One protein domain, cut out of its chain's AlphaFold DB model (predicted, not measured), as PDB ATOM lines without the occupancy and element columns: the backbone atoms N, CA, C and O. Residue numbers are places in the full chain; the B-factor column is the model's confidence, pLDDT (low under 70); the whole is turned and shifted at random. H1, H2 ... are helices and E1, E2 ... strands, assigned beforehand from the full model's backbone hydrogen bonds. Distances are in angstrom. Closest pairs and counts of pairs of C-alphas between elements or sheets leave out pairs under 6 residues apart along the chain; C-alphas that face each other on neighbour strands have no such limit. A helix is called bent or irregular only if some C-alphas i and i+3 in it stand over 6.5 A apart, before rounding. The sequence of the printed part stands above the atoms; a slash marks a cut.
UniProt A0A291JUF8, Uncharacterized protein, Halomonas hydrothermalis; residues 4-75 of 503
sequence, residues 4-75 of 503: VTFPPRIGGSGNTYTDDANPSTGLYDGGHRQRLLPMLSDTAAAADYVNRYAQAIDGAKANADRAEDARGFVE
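Overview. This is residues 4 to 75 of the 503 residues of an uncharacterized protein of Halomonas hydrothermalis (UniProt A0A291JUF8). One long helix, H1, makes the length of a rod, with a small head of loops and the short strand E1 gathered along its first part, while residues 51 to 75 of H1 stick out free beyond the head. In the head, residues 4 to 5 pair antiparallel with residues 16 to 17 of E1. The printed part has 72 residues, with one named strand and one named helix in the order E1, H1, and its class is mostly helix. It is extended, with a radius of gyration of the C-alphas of 20.5 A, and the C-alphas span 69 by 15 by 15 A.

Along the chain. H1, residues 31 to 75, measures 65.1 A from C-alpha 31 at (-29.784, 35.238, -19.085) to C-alpha 75 at (16.877, 15.464, -59.935). It is irregular, but only just: C-alphas 34 and 37 are 7.0 A apart. E1, residues 16 to 18, begins with C-alpha 16 at (-18.892, 29.164, -19.544).

Arrangement. In H1, 39 of 41 O i to N i+4 pairs are within hydrogen-bond range. E1 and H1 have 2 pairs of C-alphas within 8 A, and their closest C-alphas, those of Tyr 17 and Met 39, are 7.2 A apart. Their centres are 25.8 A apart. E1 pairs with no named strand.

Size, cuts and confidence. The two C-alphas farthest apart, those of Asp 29 and Glu 75, are 69.6 A apart. Without residues 51 to 75, which stand free, the body has 47 residues and spans 32 by 14 by 12 A. The link from E1 to H1 is long, with 12 residues, and residues 4 to 15 also hold no named element. The printed part has no cut; its mean pLDDT is 87.1, and no printed residue is under 70.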
ATOM      1  N   VAL A   4     -20.884  24.748 -22.158       90.94
ATOM      2  CA  VAL A   4     -19.817  25.017 -23.130       90.94
ATOM      3  C   VAL A   4     -18.931  26.134 -22.603       90.94
ATOM      4  O   VAL A   4     -19.411  27.223 -22.291       90.94
ATOM      5  N   THR A   5     -17.628  25.878 -22.540       92.81
ATOM      6  CA  THR A   5     -16.617  26.875 -22.175       92.81
ATOM      7  C   THR A   5     -15.787  27.226 -23.402       92.81
ATOM      8  O   THR A   5     -15.264  26.328 -24.062       92.81
ATOM      9  N   PHE A   6     -15.613  28.519 -23.682       91.94
ATOM     10  CA  PHE A   6     -14.772  28.994 -24.784       91.94
ATOM     11  C   PHE A   6     -13.428  29.492 -24.246       91.94
ATOM     12  O   PHE A   6     -13.336  30.624 -23.773       91.94
ATOM     13  N   PRO A   7     -12.367  28.667 -24.261       90.81
ATOM     14  CA  PRO A   7     -11.107  29.039 -23.640       90.81
ATOM     15  C   PRO A   7     -10.388  30.162 -24.413       90.81
ATOM     16  O   PRO A   7     -10.423  30.172 -25.647       90.81
ATOM     17  N   PRO A   8      -9.611  31.028 -23.731       92.69
ATOM     18  CA  PRO A   8      -8.843  32.093 -24.388       92.69
ATOM     19  C   PRO A   8      -7.873  31.618 -25.469       92.69
ATOM     20  O   PRO A   8      -7.623  32.326 -26.441       92.69
ATOM     21  N   ARG A   9      -7.370  30.381 -25.362       89.94
ATOM     22  CA  ARG A   9      -6.430  29.800 -26.336       89.94
ATOM     23  C   ARG A   9      -6.996  29.634 -27.754       89.94
ATOM     24  O   ARG A   9      -6.206  29.525 -28.681       89.94
ATOM     25  N   ILE A  10      -8.325  29.593 -27.914       87.38
ATOM     26  CA  ILE A  10      -8.996  29.544 -29.230       87.38
ATOM     27  C   ILE A  10      -9.662  30.882 -29.588       87.38
ATOM     28  O   ILE A  10     -10.521  30.926 -30.459       87.38
ATOM     29  N   GLY A  11      -9.303  31.967 -28.894       87.06
ATOM     30  CA  GLY A  11      -9.892  33.294 -29.093       87.06
ATOM     31  C   GLY A  11     -11.182  33.558 -28.308       87.06
ATOM     32  O   GLY A  11     -11.745  34.637 -28.450       87.06
ATOM     33  N   GLY A  12     -11.645  32.615 -27.481       90.50
ATOM     34  CA  GLY A  12     -12.820  32.804 -26.625       90.50
ATOM     35  C   GLY A  12     -12.556  33.689 -25.402       90.50
ATOM     36  O   GLY A  12     -11.417  33.920 -25.009       90.50
ATOM     37  N   SER A  13     -13.608  34.157 -24.742       91.75
ATOM     38  CA  SER A  13     -13.500  35.026 -23.564       91.75
ATOM     39  C   SER A  13     -13.144  34.306 -22.250       91.75
ATOM     40  O   SER A  13     -12.896  34.957 -21.237       91.75
ATOM     41  N   GLY A  14     -13.119  32.969 -22.235       90.50
ATOM     42  CA  GLY A  14     -12.999  32.147 -21.024       90.50
ATOM     43  C   GLY A  14     -14.328  31.886 -20.313       90.50
ATOM     44  O   GLY A  14     -14.355  31.180 -19.303       90.50
ATOM     45  N   ASN A  15     -15.431  32.415 -20.843       92.44
ATOM     46  CA  ASN A  15     -16.755  32.234 -20.269       92.44
ATOM     47  C   ASN A  15     -17.285  30.811 -20.457       92.44
ATOM     48  O   ASN A  15     -16.972  30.114 -21.426       92.44
ATOM     49  N   THR A  16     -18.127  30.409 -19.507       94.25
ATOM     50  CA  THR A  16     -18.892  29.164 -19.544       94.25
ATOM     51  C   THR A  16     -20.373  29.495 -19.677       94.25
ATOM     52  O   THR A  16     -20.885  30.333 -18.932       94.25
ATOM     53  N   TYR A  17     -21.038  28.842 -20.623       93.19
ATOM     54  CA  TYR A  17     -22.452  29.023 -20.928       93.19
ATOM     55  C   TYR A  17     -23.206  27.732 -20.626       93.19
ATOM     56  O   TYR A  17     -22.852  26.680 -21.161       93.19
ATOM     57  N   THR A  18     -24.225  27.814 -19.773       93.38
ATOM     58  CA  THR A  18     -25.040  26.678 -19.319       93.38
ATOM     59  C   THR A  18     -26.504  26.826 -19.729       93.38
ATOM     60  O   THR A  18     -27.018  27.925 -19.943       93.38
ATOM     61  N   ASP A  19     -27.201  25.697 -19.838       90.38
ATOM     62  CA  ASP A  19     -28.637  25.614 -20.133       90.38
ATOM     63  C   ASP A  19     -29.529  25.724 -18.881       90.38
ATOM     64  O   ASP A  19     -30.653  25.231 -18.878       90.38
ATOM     65  N   ASP A  20     -29.050  26.368 -17.816       89.94
ATOM     66  CA  ASP A  20     -29.765  26.542 -16.551       89.94
ATOM     67  C   ASP A  20     -30.086  28.023 -16.265       89.94
ATOM     68  O   ASP A  20     -29.845  28.912 -17.089       89.94
ATOM     69  N   ALA A  21     -30.682  28.288 -15.099       89.75
ATOM     70  CA  ALA A  21     -31.032  29.630 -14.624       89.75
ATOM     71  C   ALA A  21     -29.907  30.290 -13.796       89.75
ATOM     72  O   ALA A  21     -30.157  31.233 -13.045       89.75
ATOM     73  N   ASN A  22     -28.661  29.799 -13.879       86.94
ATOM     74  CA  ASN A  22     -27.565  30.364 -13.095       86.94
ATOM     75  C   ASN A  22     -27.265  31.805 -13.559       86.94
ATOM     76  O   ASN A  22     -26.884  32.003 -14.711       86.94
ATOM     77  N   PRO A  23     -27.325  32.825 -12.687       83.81
ATOM     78  CA  PRO A  23     -27.118  34.218 -13.097       83.81
ATOM     79  C   PRO A  23     -25.715  34.488 -13.678       83.81
ATOM     80  O   PRO A  23     -25.511  35.435 -14.446       83.81
ATOM     81  N   SER A  24     -24.731  33.649 -13.341       84.81
ATOM     82  CA  SER A  24     -23.337  33.808 -13.770       84.81
ATOM     83  C   SER A  24     -22.959  33.036 -15.043       84.81
ATOM     84  O   SER A  24     -21.931  33.355 -15.637       84.81
ATOM     85  N   THR A  25     -23.769  32.073 -15.495       88.06
ATOM     86  CA  THR A  25     -23.425  31.165 -16.616       88.06
ATOM     87  C   THR A  25     -24.626  30.767 -17.490       88.06
ATOM     88  O   THR A  25     -24.449  30.502 -18.678       88.06
ATOM     89  N   GLY A  26     -25.841  30.807 -16.948       89.88
ATOM     90  CA  GLY A  26     -27.068  30.285 -17.541       89.88
ATOM     91  C   GLY A  26     -27.744  31.183 -18.578       89.88
ATOM     92  O   GLY A  26     -27.649  32.414 -18.540       89.88
ATOM     93  N   LEU A  27     -28.460  30.557 -19.516       90.50
ATOM     94  CA  LEU A  27     -29.249  31.231 -20.558       90.50
ATOM     95  C   LEU A  27     -30.754  31.357 -20.220       90.50
ATOM     96  O   LEU A  27     -31.455  32.148 -20.868       90.50
ATOM     97  N   TYR A  28     -31.259  30.643 -19.206       89.94
ATOM     98  CA  TYR A  28     -32.655  30.751 -18.744       89.94
ATOM     99  C   TYR A  28     -32.902  32.017 -17.900       89.94
ATOM    100  O   TYR A  28     -31.987  32.804 -17.664       89.94
ATOM    101  N   ASP A  29     -34.162  32.279 -17.534       88.56
ATOM    102  CA  ASP A  29     -34.599  33.417 -16.700       88.56
ATOM    103  C   ASP A  29     -34.075  34.793 -17.151       88.56
ATOM    104  O   ASP A  29     -33.759  35.682 -16.363       88.56
ATOM    105  N   GLY A  30     -33.994  34.989 -18.470       86.38
ATOM    106  CA  GLY A  30     -33.527  36.238 -19.078       86.38
ATOM    107  C   GLY A  30     -32.013  36.320 -19.298       86.38
ATOM    108  O   GLY A  30     -31.571  37.261 -19.959       86.38
ATOM    109  N   GLY A  31     -31.231  35.326 -18.856       87.62
ATOM    110  CA  GLY A  31     -29.784  35.238 -19.085       87.62
ATOM    111  C   GLY A  31     -29.398  35.295 -20.567       87.62
ATOM    112  O   GLY A  31     -28.434  35.971 -20.933       87.62
ATOM    113  N   HIS A  32     -30.212  34.709 -21.456       86.69
ATOM    114  CA  HIS A  32     -30.035  34.800 -22.911       86.69
ATOM    115  C   HIS A  32     -29.955  36.245 -23.427       86.69
ATOM    116  O   HIS A  32     -29.192  36.510 -24.350       86.69
ATOM    117  N   ARG A  33     -30.666  37.208 -22.821       88.56
ATOM    118  CA  ARG A  33     -30.633  38.617 -23.261       88.56
ATOM    119  C   ARG A  33     -29.265  39.262 -23.050       88.56
ATOM    120  O   ARG A  33     -28.917  40.192 -23.765       88.56
ATOM    121  N   GLN A  34     -28.507  38.771 -22.073       89.38
ATOM    122  CA  GLN A  34     -27.194  39.303 -21.718       89.38
ATOM    123  C   GLN A  34     -26.050  38.451 -22.279       89.38
ATOM    124  O   GLN A  34     -24.993  38.984 -22.600       89.38
ATOM    125  N   ARG A  35     -26.247  37.133 -22.401       89.81
ATOM    126  CA  ARG A  35     -25.166  36.166 -22.655       89.81
ATOM    127  C   ARG A  35     -25.177  35.549 -24.046       89.81
ATOM    128  O   ARG A  35     -24.135  35.054 -24.466       89.81
ATOM    129  N   LEU A  36     -26.290  35.625 -24.781       90.56
ATOM    130  CA  LEU A  36     -26.370  35.065 -26.132       90.56
ATOM    131  C   LEU A  36     -25.390  35.754 -27.090       90.56
ATOM    132  O   LEU A  36     -24.668  35.074 -27.808       90.56
ATOM    133  N   LEU A  37     -25.319  37.089 -27.075       90.81
ATOM    134  CA  LEU A  37     -24.385  37.833 -27.930       90.81
ATOM    135  C   LEU A  37     -22.910  37.543 -27.585       90.81
ATOM    136  O   LEU A  37     -22.161  37.222 -28.506       90.81
ATOM    137  N   PRO A  38     -22.482  37.558 -26.304       93.06
ATOM    138  CA  PRO A  38     -21.155  37.075 -25.919       93.06
ATOM    139  C   PRO A  38     -20.858  35.638 -26.368       93.06
ATOM    140  O   PRO A  38     -19.793  35.387 -26.919       93.06
ATOM    141  N   MET A  39     -21.811  34.712 -26.210       92.50
ATOM    142  CA  MET A  39     -21.644  33.317 -26.637       92.50
ATOM    143  C   MET A  39     -21.454  33.201 -28.155       92.50
ATOM    144  O   MET A  39     -20.594  32.453 -28.622       92.50
ATOM    145  N   LEU A  40     -22.232  33.952 -28.941       92.81
ATOM    146  CA  LEU A  40     -22.082  34.006 -30.398       92.81
ATOM    147  C   LEU A  40     -20.740  34.630 -30.804       92.81
ATOM    148  O   LEU A  40     -20.102  34.135 -31.730       92.81
ATOM    149  N   SER A  41     -20.287  35.665 -30.091       92.94
ATOM    150  CA  SER A  41     -18.969  36.275 -30.298       92.94
ATOM    151  C   SER A  41     -17.835  35.280 -30.034       92.94
ATOM    152  O   SER A  41     -16.919  35.165 -30.845       92.94
ATOM    153  N   ASP A  42     -17.909  34.524 -28.939       92.50
ATOM    154  CA  ASP A  42     -16.925  33.491 -28.604       92.50
ATOM    155  C   ASP A  42     -16.935  32.330 -29.609       92.50
ATOM    156  O   ASP A  42     -15.883  31.811 -29.986       92.50
ATOM    157  N   THR A  43     -18.122  31.961 -30.099       91.88
ATOM    158  CA  THR A  43     -18.278  30.954 -31.159       91.88
ATOM    159  C   THR A  43     -17.620  31.421 -32.458       91.88
ATOM    160  O   THR A  43     -16.889  30.656 -33.088       91.88
ATOM    161  N   ALA A  44     -17.832  32.681 -32.849       92.44
ATOM    162  CA  ALA A  44     -17.208  33.267 -34.031       92.44
ATOM    163  C   ALA A  44     -15.678  33.343 -33.895       92.44
ATOM    164  O   ALA A  44     -14.966  33.025 -34.845       92.44
ATOM    165  N   ALA A  45     -15.165  33.690 -32.712       90.81
ATOM    166  CA  ALA A  45     -13.728  33.727 -32.453       90.81
ATOM    167  C   ALA A  45     -13.079  32.334 -32.547       90.81
ATOM    168  O   ALA A  45     -12.022  32.187 -33.164       90.81
ATOM    169  N   ALA A  46     -13.741  31.300 -32.016       88.38
ATOM    170  CA  ALA A  46     -13.297  29.914 -32.156       88.38
ATOM    171  C   ALA A  46     -13.305  29.444 -33.622       88.38
ATOM    172  O   ALA A  46     -12.364  28.782 -34.062       88.38
ATOM    173  N   ALA A  47     -14.332  29.811 -34.395       90.62
ATOM    174  CA  ALA A  47     -14.406  29.497 -35.821       90.62
ATOM    175  C   ALA A  47     -13.290  30.192 -36.623       90.62
ATOM    176  O   ALA A  47     -12.654  29.561 -37.467       90.62
ATOM    177  N   ASP A  48     -13.000  31.459 -36.324       91.81
ATOM    178  CA  ASP A  48     -11.907  32.205 -36.950       91.81
ATOM    179  C   ASP A  48     -10.526  31.621 -36.602       91.81
ATOM    180  O   ASP A  48      -9.662  31.507 -37.471       91.81
ATOM    181  N   TYR A  49     -10.324  31.166 -35.360       90.56
ATOM    182  CA  TYR A  49      -9.116  30.432 -34.973       90.56
ATOM    183  C   TYR A  49      -8.928  29.161 -35.815       90.56
ATOM    184  O   TYR A  49      -7.843  28.941 -36.358       90.56
ATOM    185  N   VAL A  50      -9.981  28.349 -35.974       88.44
ATOM    186  CA  VAL A  50      -9.938  27.135 -36.809       88.44
ATOM    187  C   VAL A  50      -9.641  27.486 -38.267       88.44
ATOM    188  O   VAL A  50      -8.793  26.841 -38.879       88.44
ATOM    189  N   ASN A  51     -10.268  28.535 -38.807       90.06
ATOM    190  CA  ASN A  51     -10.025  29.000 -40.171       90.06
ATOM    191  C   ASN A  51      -8.562  29.431 -40.383       90.06
ATOM    192  O   ASN A  51      -7.929  29.017 -41.351       90.06
ATOM    193  N   ARG A  52      -7.982  30.193 -39.445       87.12
ATOM    194  CA  ARG A  52      -6.565  30.598 -39.498       87.12
ATOM    195  C   ARG A  52      -5.612  29.403 -39.450       87.12
ATOM    196  O   ARG A  52      -4.628  29.378 -40.186       87.12
ATOM    197  N   TYR A  53      -5.904  28.403 -38.619       83.31
ATOM    198  CA  TYR A  53      -5.102  27.177 -38.562       83.31
ATOM    199  C   TYR A  53      -5.241  26.325 -39.827       83.31
ATOM    200  O   TYR A  53      -4.237  25.812 -40.312       83.31
ATOM    201  N   ALA A  54      -6.445  26.213 -40.393       82.56
ATOM    202  CA  ALA A  54      -6.664  25.524 -41.664       82.56
ATOM    203  C   ALA A  54      -5.859  26.181 -42.798       82.56
ATOM    204  O   ALA A  54      -5.108  25.499 -43.487       82.56
ATOM    205  N   GLN A  55      -5.897  27.513 -42.904       87.81
ATOM    206  CA  GLN A  55      -5.089  28.263 -43.874       87.81
ATOM    207  C   GLN A  55      -3.579  28.058 -43.677       87.81
ATOM    208  O   GLN A  55      -2.835  27.948 -44.653       87.81
ATOM    209  N   ALA A  56      -3.109  27.990 -42.427       83.44
ATOM    210  CA  ALA A  56      -1.706  27.703 -42.133       83.44
ATOM    211  C   ALA A  56      -1.299  26.280 -42.563       83.44
ATOM    212  O   ALA A  56      -0.205  26.095 -43.097       83.44
ATOM    213  N   ILE A  57      -2.179  25.288 -42.373       81.44
ATOM    214  CA  ILE A  57      -1.976  23.904 -42.832       81.44
ATOM    215  C   ILE A  57      -1.949  23.841 -44.365       81.44
ATOM    216  O   ILE A  57      -1.033  23.240 -44.923       81.44
ATOM    217  N   ASP A  58      -2.887  24.503 -45.046       87.31
ATOM    218  CA  ASP A  58      -2.929  24.560 -46.512       87.31
ATOM    219  C   ASP A  58      -1.673  25.238 -47.083       87.31
ATOM    220  O   ASP A  58      -1.070  24.749 -48.040       87.31
ATOM    221  N   GLY A  59      -1.213  26.322 -46.449       86.12
ATOM    222  CA  GLY A  59       0.043  26.985 -46.797       86.12
ATOM    223  C   GLY A  59       1.270  26.089 -46.596       86.12
ATOM    224  O   GLY A  59       2.166  26.064 -47.443       86.12
ATOM    225  N   ALA A  60       1.312  25.309 -45.511       78.88
ATOM    226  CA  ALA A  60       2.376  24.335 -45.266       78.88
ATOM    227  C   ALA A  60       2.360  23.197 -46.299       78.88
ATOM    228  O   ALA A  60       3.421  22.824 -46.801       78.88
ATOM    229  N   LYS A  61       1.174  22.700 -46.674       85.94
ATOM    230  CA  LYS A  61       1.018  21.712 -47.744       85.94
ATOM    231  C   LYS A  61       1.518  22.254 -49.084       85.94
ATOM    232  O   LYS A  61       2.336  21.605 -49.720       85.94
ATOM    233  N   ALA A  62       1.119  23.465 -49.470       83.94
ATOM    234  CA  ALA A  62       1.591  24.089 -50.707       83.94
ATOM    235  C   ALA A  62       3.117  24.318 -50.716       83.94
ATOM    236  O   ALA A  62       3.754  24.260 -51.766       83.94
ATOM    237  N   ASN A  63       3.732  24.578 -49.557       79.81
ATOM    238  CA  ASN A  63       5.192  24.646 -49.435       79.81
ATOM    239  C   ASN A  63       5.856  23.272 -49.593       79.81
ATOM    240  O   ASN A  63       6.896  23.190 -50.242       79.81
ATOM    241  N   ALA A  64       5.270  22.220 -49.019       77.88
ATOM    242  CA  ALA A  64       5.765  20.852 -49.155       77.88
ATOM    243  C   ALA A  64       5.662  20.355 -50.606       77.88
ATOM    244  O   ALA A  64       6.656  19.871 -51.140       77.88
ATOM    245  N   ASP A  65       4.517  20.573 -51.258       85.00
ATOM    246  CA  ASP A  65       4.292  20.202 -52.660       85.00
ATOM    247  C   ASP A  65       5.313  20.927 -53.574       85.00
ATOM    248  O   ASP A  65       5.995  20.298 -54.378       85.00
ATOM    249  N   ARG A  66       5.548  22.237 -53.366       81.75
ATOM    250  CA  ARG A  66       6.591  22.990 -54.100       81.75
ATOM    251  C   ARG A  66       8.012  22.487 -53.847       81.75
ATOM    252  O   ARG A  66       8.853  22.577 -54.738       81.75
ATOM    253  N   ALA A  67       8.313  22.017 -52.636       76.31
ATOM    254  CA  ALA A  67       9.622  21.455 -52.316       76.31
ATOM    255  C   ALA A  67       9.835  20.098 -53.003       76.31
ATOM    256  O   ALA A  67      10.946  19.812 -53.449       76.31
ATOM    257  N   GLU A  68       8.783  19.288 -53.124       80.50
ATOM    258  CA  GLU A  68       8.813  18.034 -53.875       80.50
ATOM    259  C   GLU A  68       8.991  18.281 -55.381       80.50
ATOM    260  O   GLU A  68       9.875  17.675 -55.988       80.50
ATOM    261  N   ASP A  69       8.266  19.246 -55.955       81.88
ATOM    262  CA  ASP A  69       8.445  19.663 -57.353       81.88
ATOM    263  C   ASP A  69       9.863  20.192 -57.615       81.88
ATOM    264  O   ASP A  69      10.508  19.824 -58.599       81.88
ATOM    265  N   ALA A  70      10.387  21.034 -56.716       74.81
ATOM    266  CA  ALA A  70      11.754  21.539 -56.810       74.81
ATOM    267  C   ALA A  70      12.784  20.405 -56.718       74.81
ATOM    268  O   ALA A  70      13.765  20.420 -57.464       74.81
ATOM    269  N   ARG A  71      12.557  19.400 -55.858       76.75
ATOM    270  CA  ARG A  71      13.394  18.194 -55.797       76.75
ATOM    271  C   ARG A  71      13.365  17.453 -57.131       76.75
ATOM    272  O   ARG A  71      14.429  17.170 -57.667       76.75
ATOM    273  N   GLY A  72      12.179  17.217 -57.691       78.12
ATOM    274  CA  GLY A  72      12.025  16.555 -58.987       78.12
ATOM    275  C   GLY A  72      12.718  17.307 -60.127       78.12
ATOM    276  O   GLY A  72      13.392  16.694 -60.951       78.12
ATOM    277  N   PHE A  73      12.635  18.642 -60.151       72.44
ATOM    278  CA  PHE A  73      13.349  19.460 -61.135       72.44
ATOM    279  C   PHE A  73      14.871  19.363 -60.972       72.44
ATOM    280  O   PHE A  73      15.583  19.200 -61.962       72.44
ATOM    281  N   VAL A  74      15.383  19.430 -59.739       71.75
ATOM    282  CA  VAL A  74      16.823  19.287 -59.461       71.75
ATOM    283  C   VAL A  74      17.322  17.896 -59.850       71.75
ATOM    284  O   VAL A  74      18.376  17.792 -60.472       71.75
ATOM    285  N   GLU A  75      16.565  16.843 -59.540       73.62
ATOM    286  CA  GLU A  75      16.877  15.464 -59.935       73.62
ATOM    287  C   GLU A  75      16.919  15.322 -61.466       73.62
ATOM    288  O   GLU A  75      17.910  14.832 -62.005       73.62
TER     289      GLU A  75